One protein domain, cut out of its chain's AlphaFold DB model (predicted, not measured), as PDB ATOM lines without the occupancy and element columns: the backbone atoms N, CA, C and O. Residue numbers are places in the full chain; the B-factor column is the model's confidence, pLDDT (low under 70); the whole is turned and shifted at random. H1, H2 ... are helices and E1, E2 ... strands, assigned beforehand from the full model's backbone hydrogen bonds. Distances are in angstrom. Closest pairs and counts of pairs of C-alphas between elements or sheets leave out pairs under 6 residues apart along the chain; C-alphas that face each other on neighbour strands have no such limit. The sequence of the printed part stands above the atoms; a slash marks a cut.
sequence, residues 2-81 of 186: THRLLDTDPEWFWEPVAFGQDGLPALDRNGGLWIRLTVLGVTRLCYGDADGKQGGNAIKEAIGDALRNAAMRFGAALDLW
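What this domain is: This is residues 2 to 81 of the 186 residues of an uncharacterized protein of Novosphingobium sp. B11G3A (UniProt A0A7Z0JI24). One long helix, H2, packs slantwise over one face of a small, twisted sheet of three strands, making two layers. The short helix H1 sits near the last turns of H2 and only grazes the sheet, while a long loop, residues 17 to 32, joins E1 to E2. The printed part has 80 residues with two named helices and three named strands, in the order H1, E1, E2, E3, H2, and its class is mixed. The sheet, E1 - E2 - E3, is antiparallel, a meander in which each strand is the antiparallel neighbour of the one before. The whole is compact, with a radius of gyration of the C-alphas of 12.8 A and spans of 33 by 26 by 17 A.

How they stand to each other: H1, residues 2 to 8, only grazes the sheet with residues 5 to 8. E1, residues 13 to 16, and E2, residues 33 to 39, form a hairpin at 158 degrees, with N 15 and O 36 at 2.9 A. E2 and E3, residues 42 to 48, form another at 153 degrees, with N 35 and O 46 at 2.9 A. The sheet is only just strongly twisted, its C-alphas lying up to 4.3 A off the best plane. H2, residues 56 to 73, is on the sheet at a height of 7.6 A, over E2 and E3, slantwise to the strands at 39 degrees to E2 on the local plane. Its closest C-alphas to E3 are Gly 48 and Ala 66, 3.7 A apart. H1 and H2 are close but not clearly touching, the closest C-alphas, Leu 5 and Ala 71, being 7.8 A apart. In H1 every O i to N i+4 pair is within hydrogen-bond range, in H2 13 of 14.

Where its parts are: H1 begins at C-alpha 2, (-2.678, 20.590, 22.344), and measures 10.0 A. E1 measures 10.7 A, E2 18.9 A and E3 19.2 A. H2 measures 26.7 A and ends at C-alpha 73, (-11.721, 23.675, 33.075).

The domain as a whole: The two C-alphas farthest apart, Gln 21 and Asp 79, are 39.0 A apart. The printed part has no cut, and the link from E1 to E2 is long. Mean pLDDT of the printed part is 87.6, and residues 77 to 81 are under 70.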
ATOM      1  N   THR A   2      -4.116  20.403  22.092       82.94
ATOM      2  CA  THR A   2      -2.678  20.590  22.344       82.94
ATOM      3  C   THR A   2      -2.128  21.921  21.832       82.94
ATOM      4  O   THR A   2      -1.430  22.592  22.573       82.94
ATOM      5  N   HIS A   3      -2.508  22.339  20.617       82.88
ATOM      6  CA  HIS A   3      -2.103  23.634  20.051       82.88
ATOM      7  C   HIS A   3      -2.458  24.814  20.968       82.88
ATOM      8  O   HIS A   3      -1.596  25.604  21.306       82.88
ATOM      9  N   ARG A   4      -3.699  24.878  21.468       83.44
ATOM     10  CA  ARG A   4      -4.150  25.966  22.351       83.44
ATOM     11  C   ARG A   4      -3.446  25.971  23.707       83.44
ATOM     12  O   ARG A   4      -3.221  27.037  24.266       83.44
ATOM     13  N   LEU A   5      -3.130  24.788  24.243       86.88
ATOM     14  CA  LEU A   5      -2.350  24.679  25.477       86.88
ATOM     15  C   LEU A   5      -0.931  25.207  25.257       86.88
ATOM     16  O   LEU A   5      -0.493  26.034  26.038       86.88
ATOM     17  N   LEU A   6      -0.277  24.811  24.159       89.19
ATOM     18  CA  LEU A   6       1.055  25.302  23.794       89.19
ATOM     19  C   LEU A   6       1.084  26.815  23.542       89.19
ATOM     20  O   LEU A   6       2.028  27.467  23.967       89.19
ATOM     21  N   ASP A   7       0.056  27.370  22.895       88.25
ATOM     22  CA  ASP A   7      -0.040  28.818  22.661       88.25
ATOM     23  C   ASP A   7      -0.184  29.606  23.972       88.25
ATOM     24  O   ASP A   7       0.328  30.716  24.092       88.25
ATOM     25  N   THR A   8      -0.906  29.048  24.949       88.00
ATOM     26  CA  THR A   8      -1.196  29.716  26.231       88.00
ATOM     27  C   THR A   8      -0.052  29.557  27.229       88.00
ATOM     28  O   THR A   8       0.286  30.493  27.949       88.00
ATOM     29  N   ASP A   9       0.508  28.356  27.303       91.94
ATOM     30  CA  ASP A   9       1.562  27.973  28.229       91.94
ATOM     31  C   ASP A   9       2.449  26.917  27.563       91.94
ATOM     32  O   ASP A   9       2.107  25.739  27.589       91.94
ATOM     33  N   PRO A  10       3.592  27.292  26.971       93.88
ATOM     34  CA  PRO A  10       4.503  26.336  26.344       93.88
ATOM     35  C   PRO A  10       5.077  25.287  27.307       93.88
ATOM     36  O   PRO A  10       5.511  24.228  26.853       93.88
ATOM     37  N   GLU A  11       5.079  25.568  28.614       95.56
ATOM     38  CA  GLU A  11       5.589  24.680  29.664       95.56
ATOM     39  C   GLU A  11       4.477  23.857  30.328       95.56
ATOM     40  O   GLU A  11       4.721  23.175  31.330       95.56
ATOM     41  N   TRP A  12       3.260  23.882  29.770       95.00
ATOM     42  CA  TRP A  12       2.159  23.077  30.279       95.00
ATOM     43  C   TRP A  12       2.571  21.606  30.348       95.00
ATOM     44  O   TRP A  12       3.215  21.052  29.452       95.00
ATOM     45  N   PHE A  13       2.150  20.934  31.410       96.31
ATOM     46  CA  PHE A  13       2.422  19.514  31.567       96.31
ATOM     47  C   PHE A  13       1.272  18.819  32.269       96.31
ATOM     48  O   PHE A  13       0.434  19.432  32.937       96.31
ATOM     49  N   TRP A  14       1.233  17.504  32.121       96.12
ATOM     50  CA  TRP A  14       0.295  16.665  32.837       96.12
ATOM     51  C   TRP A  14       0.980  15.399  33.327       96.12
ATOM     52  O   TRP A  14       1.971  14.950  32.753       96.12
ATOM     53  N   GLU A  15       0.422  14.812  34.376       96.50
ATOM     54  CA  GLU A  15       0.892  13.549  34.935       96.50
ATOM     55  C   GLU A  15      -0.275  12.700  35.465       96.50
ATOM     56  O   GLU A  15      -1.315  13.247  35.857       96.50
ATOM     57  N   PRO A  16      -0.136  11.364  35.506       96.25
ATOM     58  CA  PRO A  16      -1.067  10.497  36.217       96.25
ATOM     59  C   PRO A  16      -1.135  10.837  37.706       96.25
ATOM     60  O   PRO A  16      -0.132  11.174  38.336       96.25
ATOM     61  N   VAL A  17      -2.313  10.682  38.309       97.31
ATOM     62  CA  VAL A  17      -2.469  10.882  39.757       97.31
ATOM     63  C   VAL A  17      -1.713   9.826  40.558       97.31
ATOM     64  O   VAL A  17      -1.180  10.146  41.624       97.31
ATOM     65  N   ALA A  18      -1.663   8.599  40.039       94.81
ATOM     66  CA  ALA A  18      -1.017   7.453  40.655       94.81
ATOM     67  C   ALA A  18      -0.348   6.564  39.598       94.81
ATOM     68  O   ALA A  18      -0.737   6.561  38.427       94.81
ATOM     69  N   PHE A  19       0.632   5.784  40.048       94.50
ATOM     70  CA  PHE A  19       1.354   4.799  39.251       94.50
ATOM     71  C   PHE A  19       1.154   3.403  39.847       94.50
ATOM     72  O   PHE A  19       1.057   3.249  41.067       94.50
ATOM     73  N   GLY A  20       1.053   2.399  38.981       90.94
ATOM     74  CA  GLY A  20       1.003   0.991  39.351       90.94
ATOM     75  C   GLY A  20       2.365   0.458  39.801       90.94
ATOM     76  O   GLY A  20       3.384   1.144  39.740       90.94
ATOM     77  N   GLN A  21       2.388  -0.802  40.241       90.88
ATOM     78  CA  GLN A  21       3.629  -1.486  40.639       90.88
ATOM     79  C   GLN A  21       4.608  -1.681  39.471       90.88
ATOM     80  O   GLN A  21       5.806  -1.826  39.685       90.88
ATOM     81  N   ASP A  22       4.095  -1.681  38.246       90.88
ATOM     82  CA  ASP A  22       4.838  -1.750  36.988       90.88
ATOM     83  C   ASP A  22       5.390  -0.386  36.531       90.88
ATOM     84  O   ASP A  22       6.056  -0.305  35.500       90.88
ATOM     85  N   GLY A  23       5.122   0.688  37.281       90.62
ATOM     86  CA  GLY A  23       5.516   2.051  36.931       90.62
ATOM     87  C   GLY A  23       4.654   2.690  35.839       90.62
ATOM     88  O   GLY A  23       4.956   3.802  35.406       90.62
ATOM     89  N   LEU A  24       3.579   2.028  35.396       90.00
ATOM     90  CA  LEU A  24       2.634   2.589  34.435       90.00
ATOM     91  C   LEU A  24       1.567   3.436  35.145       90.00
ATOM     92  O   LEU A  24       1.330   3.257  36.341       90.00
ATOM     93  N   PRO A  25       0.899   4.368  34.441       92.56
ATOM     94  CA  PRO A  25      -0.244   5.089  34.993       92.56
ATOM     95  C   PRO A  25      -1.292   4.127  35.567       92.56
ATOM     96  O   PRO A  25      -1.741   3.209  34.878       92.56
ATOM     97  N   ALA A  26      -1.696   4.341  36.818       92.56
ATOM     98  CA  ALA A  26      -2.716   3.517  37.449       92.56
ATOM     99  C   ALA A  26      -4.108   3.892  36.924       92.56
ATOM    100  O   ALA A  26      -4.498   5.063  36.946       92.56
ATOM    101  N   LEU A  27      -4.862   2.881  36.496       91.56
ATOM    102  CA  LEU A  27      -6.287   3.010  36.203       91.56
ATOM    103  C   LEU A  27      -7.105   2.719  37.462       91.56
ATOM    104  O   LEU A  27      -6.694   1.933  38.321       91.56
ATOM    105  N   ASP A  28      -8.268   3.348  37.576       91.00
ATOM    106  CA  ASP A  28      -9.207   3.036  38.642       91.00
ATOM    107  C   ASP A  28      -9.966   1.722  38.375       91.00
ATOM    108  O   ASP A  28      -9.741   1.010  37.394       91.00
ATOM    109  N   ARG A  29     -10.891   1.379  39.276       87.94
ATOM    110  CA  ARG A  29     -11.672   0.132  39.203       87.94
ATOM    111  C   ARG A  29     -12.563   0.040  37.962       87.94
ATOM    112  O   ARG A  29     -13.014  -1.053  37.630       87.94
ATOM    113  N   ASN A  30     -12.820   1.166  37.309       86.25
ATOM    114  CA  ASN A  30     -13.675   1.280  36.143       86.25
ATOM    115  C   ASN A  30     -12.848   1.330  34.847       86.25
ATOM    116  O   ASN A  30     -13.430   1.338  33.768       86.25
ATOM    117  N   GLY A  31     -11.513   1.309  34.944       87.50
ATOM    118  CA  GLY A  31     -10.609   1.460  33.804       87.50
ATOM    119  C   GLY A  31     -10.325   2.918  33.441       87.50
ATOM    120  O   GLY A  31      -9.706   3.172  32.409       87.50
ATOM    121  N   GLY A  32     -10.746   3.866  34.277       92.00
ATOM    122  CA  GLY A  32     -10.537   5.285  34.045       92.00
ATOM    123  C   GLY A  32      -9.193   5.792  34.541       92.00
ATOM    124  O   GLY A  32      -8.588   5.241  35.463       92.00
ATOM    125  N   LEU A  33      -8.734   6.883  33.937       95.25
ATOM    126  CA  LEU A  33      -7.460   7.518  34.237       95.25
ATOM    127  C   LEU A  33      -7.677   8.873  34.910       95.25
ATOM    128  O   LEU A  33      -8.258   9.793  34.331       95.25
ATOM    129  N   TRP A  34      -7.129   9.012  36.114       96.44
ATOM    130  CA  TRP A  34      -7.042  10.290  36.813       96.44
ATOM    131  C   TRP A  34      -5.714  10.980  36.496       96.44
ATOM    132  O   TRP A  34      -4.648  10.383  36.660       96.44
ATOM    133  N   ILE A  35      -5.770  12.251  36.095       97.38
ATOM    134  CA  ILE A  35      -4.592  13.072  35.781       97.38
ATOM    135  C   ILE A  35      -4.588  14.391  36.557       97.38
ATOM    136  O   ILE A  35      -5.640  14.927  36.917       97.38
ATOM    137  N   ARG A  36      -3.392  14.943  36.753       97.56
ATOM    138  CA  ARG A  36      -3.151  16.348  37.095       97.56
ATOM    139  C   ARG A  36      -2.699  17.065  35.826       97.56
ATOM    140  O   ARG A  36      -1.695  16.672  35.248       97.56
ATOM    141  N   LEU A  37      -3.435  18.087  35.392       96.25
ATOM    142  CA  LEU A  37      -3.008  19.005  34.330       96.25
ATOM    143  C   LEU A  37      -2.602  20.329  34.974       96.25
ATOM    144  O   LEU A  37      -3.414  20.921  35.691       96.25
ATOM    145  N   THR A  38      -1.389  20.792  34.694       96.06
ATOM    146  CA  THR A  38      -0.862  22.075  35.160       96.06
ATOM    147  C   THR A  38      -0.697  23.019  33.977       96.06
ATOM    148  O   THR A  38      -0.053  22.667  32.991       96.06
ATOM    149  N   VAL A  39      -1.302  24.202  34.087       93.94
ATOM    150  CA  VAL A  39      -1.226  25.289  33.100       93.94
ATOM    151  C   VAL A  39      -0.992  26.594  33.858       93.94
ATOM    152  O   VAL A  39      -1.734  26.892  34.796       93.94
ATOM    153  N   LEU A  40       0.038  27.352  33.483       93.00
ATOM    154  CA  LEU A  40       0.489  28.594  34.123       93.00
ATOM    155  C   LEU A  40       0.627  28.451  35.650       93.00
ATOM    156  O   LEU A  40       0.181  29.296  36.423       93.00
ATOM    157  N   GLY A  41       1.186  27.320  36.094       93.62
ATOM    158  CA  GLY A  41       1.372  26.990  37.513       93.62
ATOM    159  C   GLY A  41       0.101  26.574  38.268       93.62
ATOM    160  O   GLY A  41       0.178  26.229  39.446       93.62
ATOM    161  N   VAL A  42      -1.068  26.558  37.621       94.56
ATOM    162  CA  VAL A  42      -2.330  26.123  38.229       94.56
ATOM    163  C   VAL A  42      -2.613  24.676  37.854       94.56
ATOM    164  O   VAL A  42      -2.767  24.354  36.679       94.56
ATOM    165  N   THR A  43      -2.757  23.809  38.856       96.06
ATOM    166  CA  THR A  43      -3.068  22.389  38.655       96.06
ATOM    167  C   THR A  43      -4.555  22.103  38.841       96.06
ATOM    168  O   THR A  43      -5.167  22.512  39.828       96.06
ATOM    169  N   ARG A  44      -5.145  21.338  37.919       93.81
ATOM    170  CA  ARG A  44      -6.514  20.821  38.039       93.81
ATOM    171  C   ARG A  44      -6.540  19.313  37.847       93.81
ATOM    172  O   ARG A  44      -5.902  18.774  36.944       93.81
ATOM    173  N   LEU A  45      -7.309  18.647  38.705       95.31
ATOM    174  CA  LEU A  45      -7.572  17.219  38.597       95.31
ATOM    175  C   LEU A  45      -8.624  16.948  37.536       95.31
ATOM    176  O   LEU A  45      -9.616  17.676  37.419       95.31
ATOM    177  N   CYS A  46      -8.411  15.869  36.796       95.38
ATOM    178  CA  CYS A  46      -9.348  15.444  35.786       95.38
ATOM    179  C   CYS A  46      -9.378  13.936  35.597       95.38
ATOM    180  O   CYS A  46      -8.445  13.232  35.972       95.38
ATOM    181  N   TYR A  47     -10.465  13.479  34.991       95.56
ATOM    182  CA  TYR A  47     -10.754  12.083  34.729       95.56
ATOM    183  C   TYR A  47     -11.006  11.889  33.236       95.56
ATOM    184  O   TYR A  47     -11.633  12.746  32.601       95.56
ATOM    185  N   GLY A  48     -10.525  10.777  32.697       94.81
ATOM    186  CA  GLY A  48     -10.860  10.311  31.360       94.81
ATOM    187  C   GLY A  48     -11.149   8.822  31.368       94.81
ATOM    188  O   GLY A  48     -10.536   8.066  32.121       94.81
ATOM    189  N   ASP A  49     -12.082   8.415  30.522       93.00
ATOM    190  CA  ASP A  49     -12.511   7.029  30.380       93.00
ATOM    191  C   ASP A  49     -12.412   6.583  28.918       93.00
ATOM    192  O   ASP A  49     -12.440   7.396  27.994       93.00
ATOM    193  N   ALA A  50     -12.270   5.275  28.719       88.62
ATOM    194  CA  ALA A  50     -12.220   4.640  27.409       88.62
ATOM    195  C   ALA A  50     -13.594   4.135  26.930       88.62
ATOM    196  O   ALA A  50     -13.656   3.395  25.946       88.62
ATOM    197  N   ASP A  51     -14.677   4.464  27.644       84.12
ATOM    198  CA  ASP A  51     -16.054   4.054  27.342       84.12
ATOM    199  C   ASP A  51     -16.182   2.529  27.147       84.12
ATOM    200  O   ASP A  51     -16.719   2.008  26.169       84.12
ATOM    201  N   GLY A  52     -15.567   1.776  28.065       77.12
ATOM    202  CA  GLY A  52     -15.596   0.311  28.073       77.12
ATOM    203  C   GLY A  52     -14.726  -0.389  27.018       77.12
ATOM    204  O   GLY A  52     -14.705  -1.626  26.986       77.12
ATOM    205  N   LYS A  53     -13.981   0.349  26.182       78.94
ATOM    206  CA  LYS A  53     -13.005  -0.234  25.247       78.94
ATOM    207  C   LYS A  53     -11.830  -0.866  25.993       78.94
ATOM    208  O   LYS A  53     -11.520  -0.516  27.126       78.94
ATOM    209  N   GLN A  54     -11.162  -1.814  25.335       76.31
ATOM    210  CA  GLN A  54     -10.069  -2.600  25.916       76.31
ATOM    211  C   GLN A  54      -8.787  -2.505  25.076       76.31
ATOM    212  O   GLN A  54      -8.827  -2.248  23.870       76.31
ATOM    213  N   GLY A  55      -7.638  -2.747  25.712       76.88
ATOM    214  CA  GLY A  55      -6.321  -2.779  25.066       76.88
ATOM    215  C   GLY A  55      -5.674  -1.402  24.867       76.88
ATOM    216  O   GLY A  55      -6.122  -0.393  25.402       76.88
ATOM    217  N   GLY A  56      -4.594  -1.342  24.081       74.44
ATOM    218  CA  GLY A  56      -3.793  -0.117  23.922       74.44
ATOM    219  C   GLY A  56      -4.553   1.084  23.339       74.44
ATOM    220  O   GLY A  56      -4.199   2.229  23.617       74.44
ATOM    221  N   ASN A  57      -5.623   0.845  22.572       79.31
ATOM    222  CA  ASN A  57      -6.498   1.917  22.089       79.31
ATOM    223  C   ASN A  57      -7.316   2.544  23.225       79.31
ATOM    224  O   ASN A  57      -7.489   3.757  23.230       79.31
ATOM    225  N   ALA A  58      -7.731   1.754  24.220       82.19
ATOM    226  CA  ALA A  58      -8.474   2.251  25.374       82.19
ATOM    227  C   ALA A  58      -7.658   3.275  26.178       82.19
ATOM    228  O   ALA A  58      -8.149   4.349  26.503       82.19
ATOM    229  N   ILE A  59      -6.371   2.996  26.407       86.12
ATOM    230  CA  ILE A  59      -5.474   3.904  27.140       86.12
ATOM    231  C   ILE A  59      -5.328   5.246  26.411       86.12
ATOM    232  O   ILE A  59      -5.409   6.305  27.030       86.12
ATOM    233  N   LYS A  60      -5.141   5.222  25.084       89.19
ATOM    234  CA  LYS A  60      -5.034   6.447  24.274       89.19
ATOM    235  C   LYS A  60      -6.303   7.288  24.357       89.19
ATOM    236  O   LYS A  60      -6.223   8.513  24.441       89.19
ATOM    237  N   GLU A  61      -7.454   6.631  24.327       91.12
ATOM    238  CA  GLU A  61      -8.742   7.300  24.439       91.12
ATOM    239  C   GLU A  61      -8.946   7.916  25.822       91.12
ATOM    240  O   GLU A  61      -9.242   9.107  25.884       91.12
ATOM    241  N   ALA A  62      -8.668   7.179  26.903       92.19
ATOM    242  CA  ALA A  62      -8.755   7.692  28.270       92.19
ATOM    243  C   ALA A  62      -7.824   8.897  28.502       92.19
ATOM    244  O   ALA A  62      -8.244   9.897  29.080       92.19
ATOM    245  N   ILE A  63      -6.583   8.858  27.998       91.94
ATOM    246  CA  ILE A  63      -5.651  10.001  28.070       91.94
ATOM    247  C   ILE A  63      -6.204  11.202  27.298       91.94
ATOM    248  O   ILE A  63      -6.232  12.324  27.809       91.94
ATOM    249  N   GLY A  64      -6.647  10.976  26.059       90.94
ATOM    250  CA  GLY A  64      -7.207  12.035  25.227       90.94
ATOM    251  C   GLY A  64      -8.447  12.662  25.861       90.94
ATOM    252  O   GLY A  64      -8.615  13.881  25.807       90.94
ATOM    253  N   ASP A  65      -9.293  11.844  26.479       92.56
ATOM    254  CA  ASP A  65     -10.491  12.292  27.173       92.56
ATOM    255  C   ASP A  65     -10.168  13.097  28.430       92.56
ATOM    256  O   ASP A  65     -10.635  14.229  28.574       92.56
ATOM    257  N   ALA A  66      -9.255  12.597  29.266       93.81
ATOM    258  CA  ALA A  66      -8.808  13.285  30.469       93.81
ATOM    259  C   ALA A  66      -8.242  14.680  30.154       93.81
ATOM    260  O   ALA A  66      -8.599  15.657  30.817       93.81
ATOM    261  N   LEU A  67      -7.412  14.795  29.110       91.94
ATOM    262  CA  LEU A  67      -6.825  16.067  28.675       91.94
ATOM    263  C   LEU A  67      -7.872  17.053  28.156       91.94
ATOM    264  O   LEU A  67      -7.824  18.232  28.510       91.94
ATOM    265  N   ARG A  68      -8.838  16.595  27.348       89.50
ATOM    266  CA  ARG A  68      -9.944  17.458  26.903       89.50
ATOM    267  C   ARG A  68     -10.766  17.940  28.095       89.50
ATOM    268  O   ARG A  68     -10.998  19.143  28.220       89.50
ATOM    269  N   ASN A  69     -11.125  17.031  29.001       90.62
ATOM    270  CA  ASN A  69     -11.882  17.336  30.214       90.62
ATOM    271  C   ASN A  69     -11.139  18.316  31.131       90.62
ATOM    272  O   ASN A  69     -11.759  19.155  31.793       90.62
ATOM    273  N   ALA A  70      -9.811  18.218  31.186       90.88
ATOM    274  CA  ALA A  70      -8.979  19.075  32.017       90.88
ATOM    275  C   ALA A  70      -8.872  20.471  31.402       90.88
ATOM    276  O   ALA A  70      -9.153  21.464  32.068       90.88
ATOM    277  N   ALA A  71      -8.548  20.547  30.112       86.81
ATOM    278  CA  ALA A  71      -8.396  21.801  29.390       86.81
ATOM    279  C   ALA A  71      -9.704  22.608  29.299       86.81
ATOM    280  O   ALA A  71      -9.662  23.836  29.353       86.81
ATOM    281  N   MET A  72     -10.872  21.949  29.265       84.81
ATOM    282  CA  MET A  72     -12.173  22.625  29.401       84.81
ATOM    283  C   MET A  72     -12.275  23.438  30.694       84.81
ATOM    284  O   MET A  72     -12.796  24.550  30.682       84.81
ATOM    285  N   ARG A  73     -11.717  22.941  31.804       83.31
ATOM    286  CA  ARG A  73     -11.721  23.675  33.075       83.31
ATOM    287  C   ARG A  73     -10.872  24.951  32.985       83.31
ATOM    288  O   ARG A  73     -11.216  25.939  33.626       83.31
ATOM    289  N   PHE A  74      -9.808  24.958  32.185       84.31
ATOM    290  CA  PHE A  74      -8.950  26.131  31.963       84.31
ATOM    291  C   PHE A  74      -9.494  27.123  30.929       84.31
ATOM    292  O   PHE A  74      -8.855  28.134  30.670       84.31
ATOM    293  N   GLY A  75     -10.646  26.852  30.317       78.69
ATOM    294  CA  GLY A  75     -11.203  27.724  29.288       78.69
ATOM    295  C   GLY A  75     -10.659  27.473  27.875       78.69
ATOM    296  O   GLY A  75     -11.276  27.896  26.905       78.69
ATOM    297  N   ALA A  76      -9.577  26.696  27.727       71.12
ATOM    298  CA  ALA A  76      -8.892  26.433  26.450       71.12
ATOM    299  C   ALA A  76      -9.736  25.648  25.421       71.12
ATOM    300  O   ALA A  76      -9.356  25.488  24.259       71.12
ATOM    301  N   ALA A  77     -10.899  25.153  25.836       57.16
ATOM    302  CA  ALA A  77     -11.797  24.346  25.022       57.16
ATOM    303  C   ALA A  77     -13.261  24.779  25.123       57.16
ATOM    304  O   ALA A  77     -14.142  24.010  24.746       57.16
ATOM    305  N   LEU A  78     -13.522  25.993  25.618       56.03
ATOM    306  CA  LEU A  78     -14.883  26.521  25.675       56.03
ATOM    307  C   LEU A  78     -15.471  26.706  24.275       56.03
ATOM    308  O   LEU A  78     -16.648  26.440  24.104       56.03
ATOM    309  N   ASP A  79     -14.670  27.010  23.250       52.12
ATOM    310  CA  ASP A  79     -15.183  27.102  21.868       52.12
ATOM    311  C   ASP A  79     -15.606  25.752  21.282       52.12
ATOM    312  O   ASP A  79     -16.405  25.711  20.356       52.12
ATOM    313  N   LEU A  80     -15.121  24.626  21.826       49.81
ATOM    314  CA  LEU A  80     -15.680  23.314  21.475       49.81
ATOM    315  C   LEU A  80     -17.074  23.099  22.095       49.81
ATOM    316  O   LEU A  80     -17.752  22.140  21.734       49.81
ATOM    317  N   TRP A  81     -17.483  23.954  23.040       48.69
ATOM    318  CA  TRP A  81     -18.743  23.903  23.791       48.69
ATOM    319  C   TRP A  81     -19.629  25.148  23.598       48.69
ATOM    320  O   TRP A  81     -20.793  25.135  24.001       48.69
TER     321      TRP A  81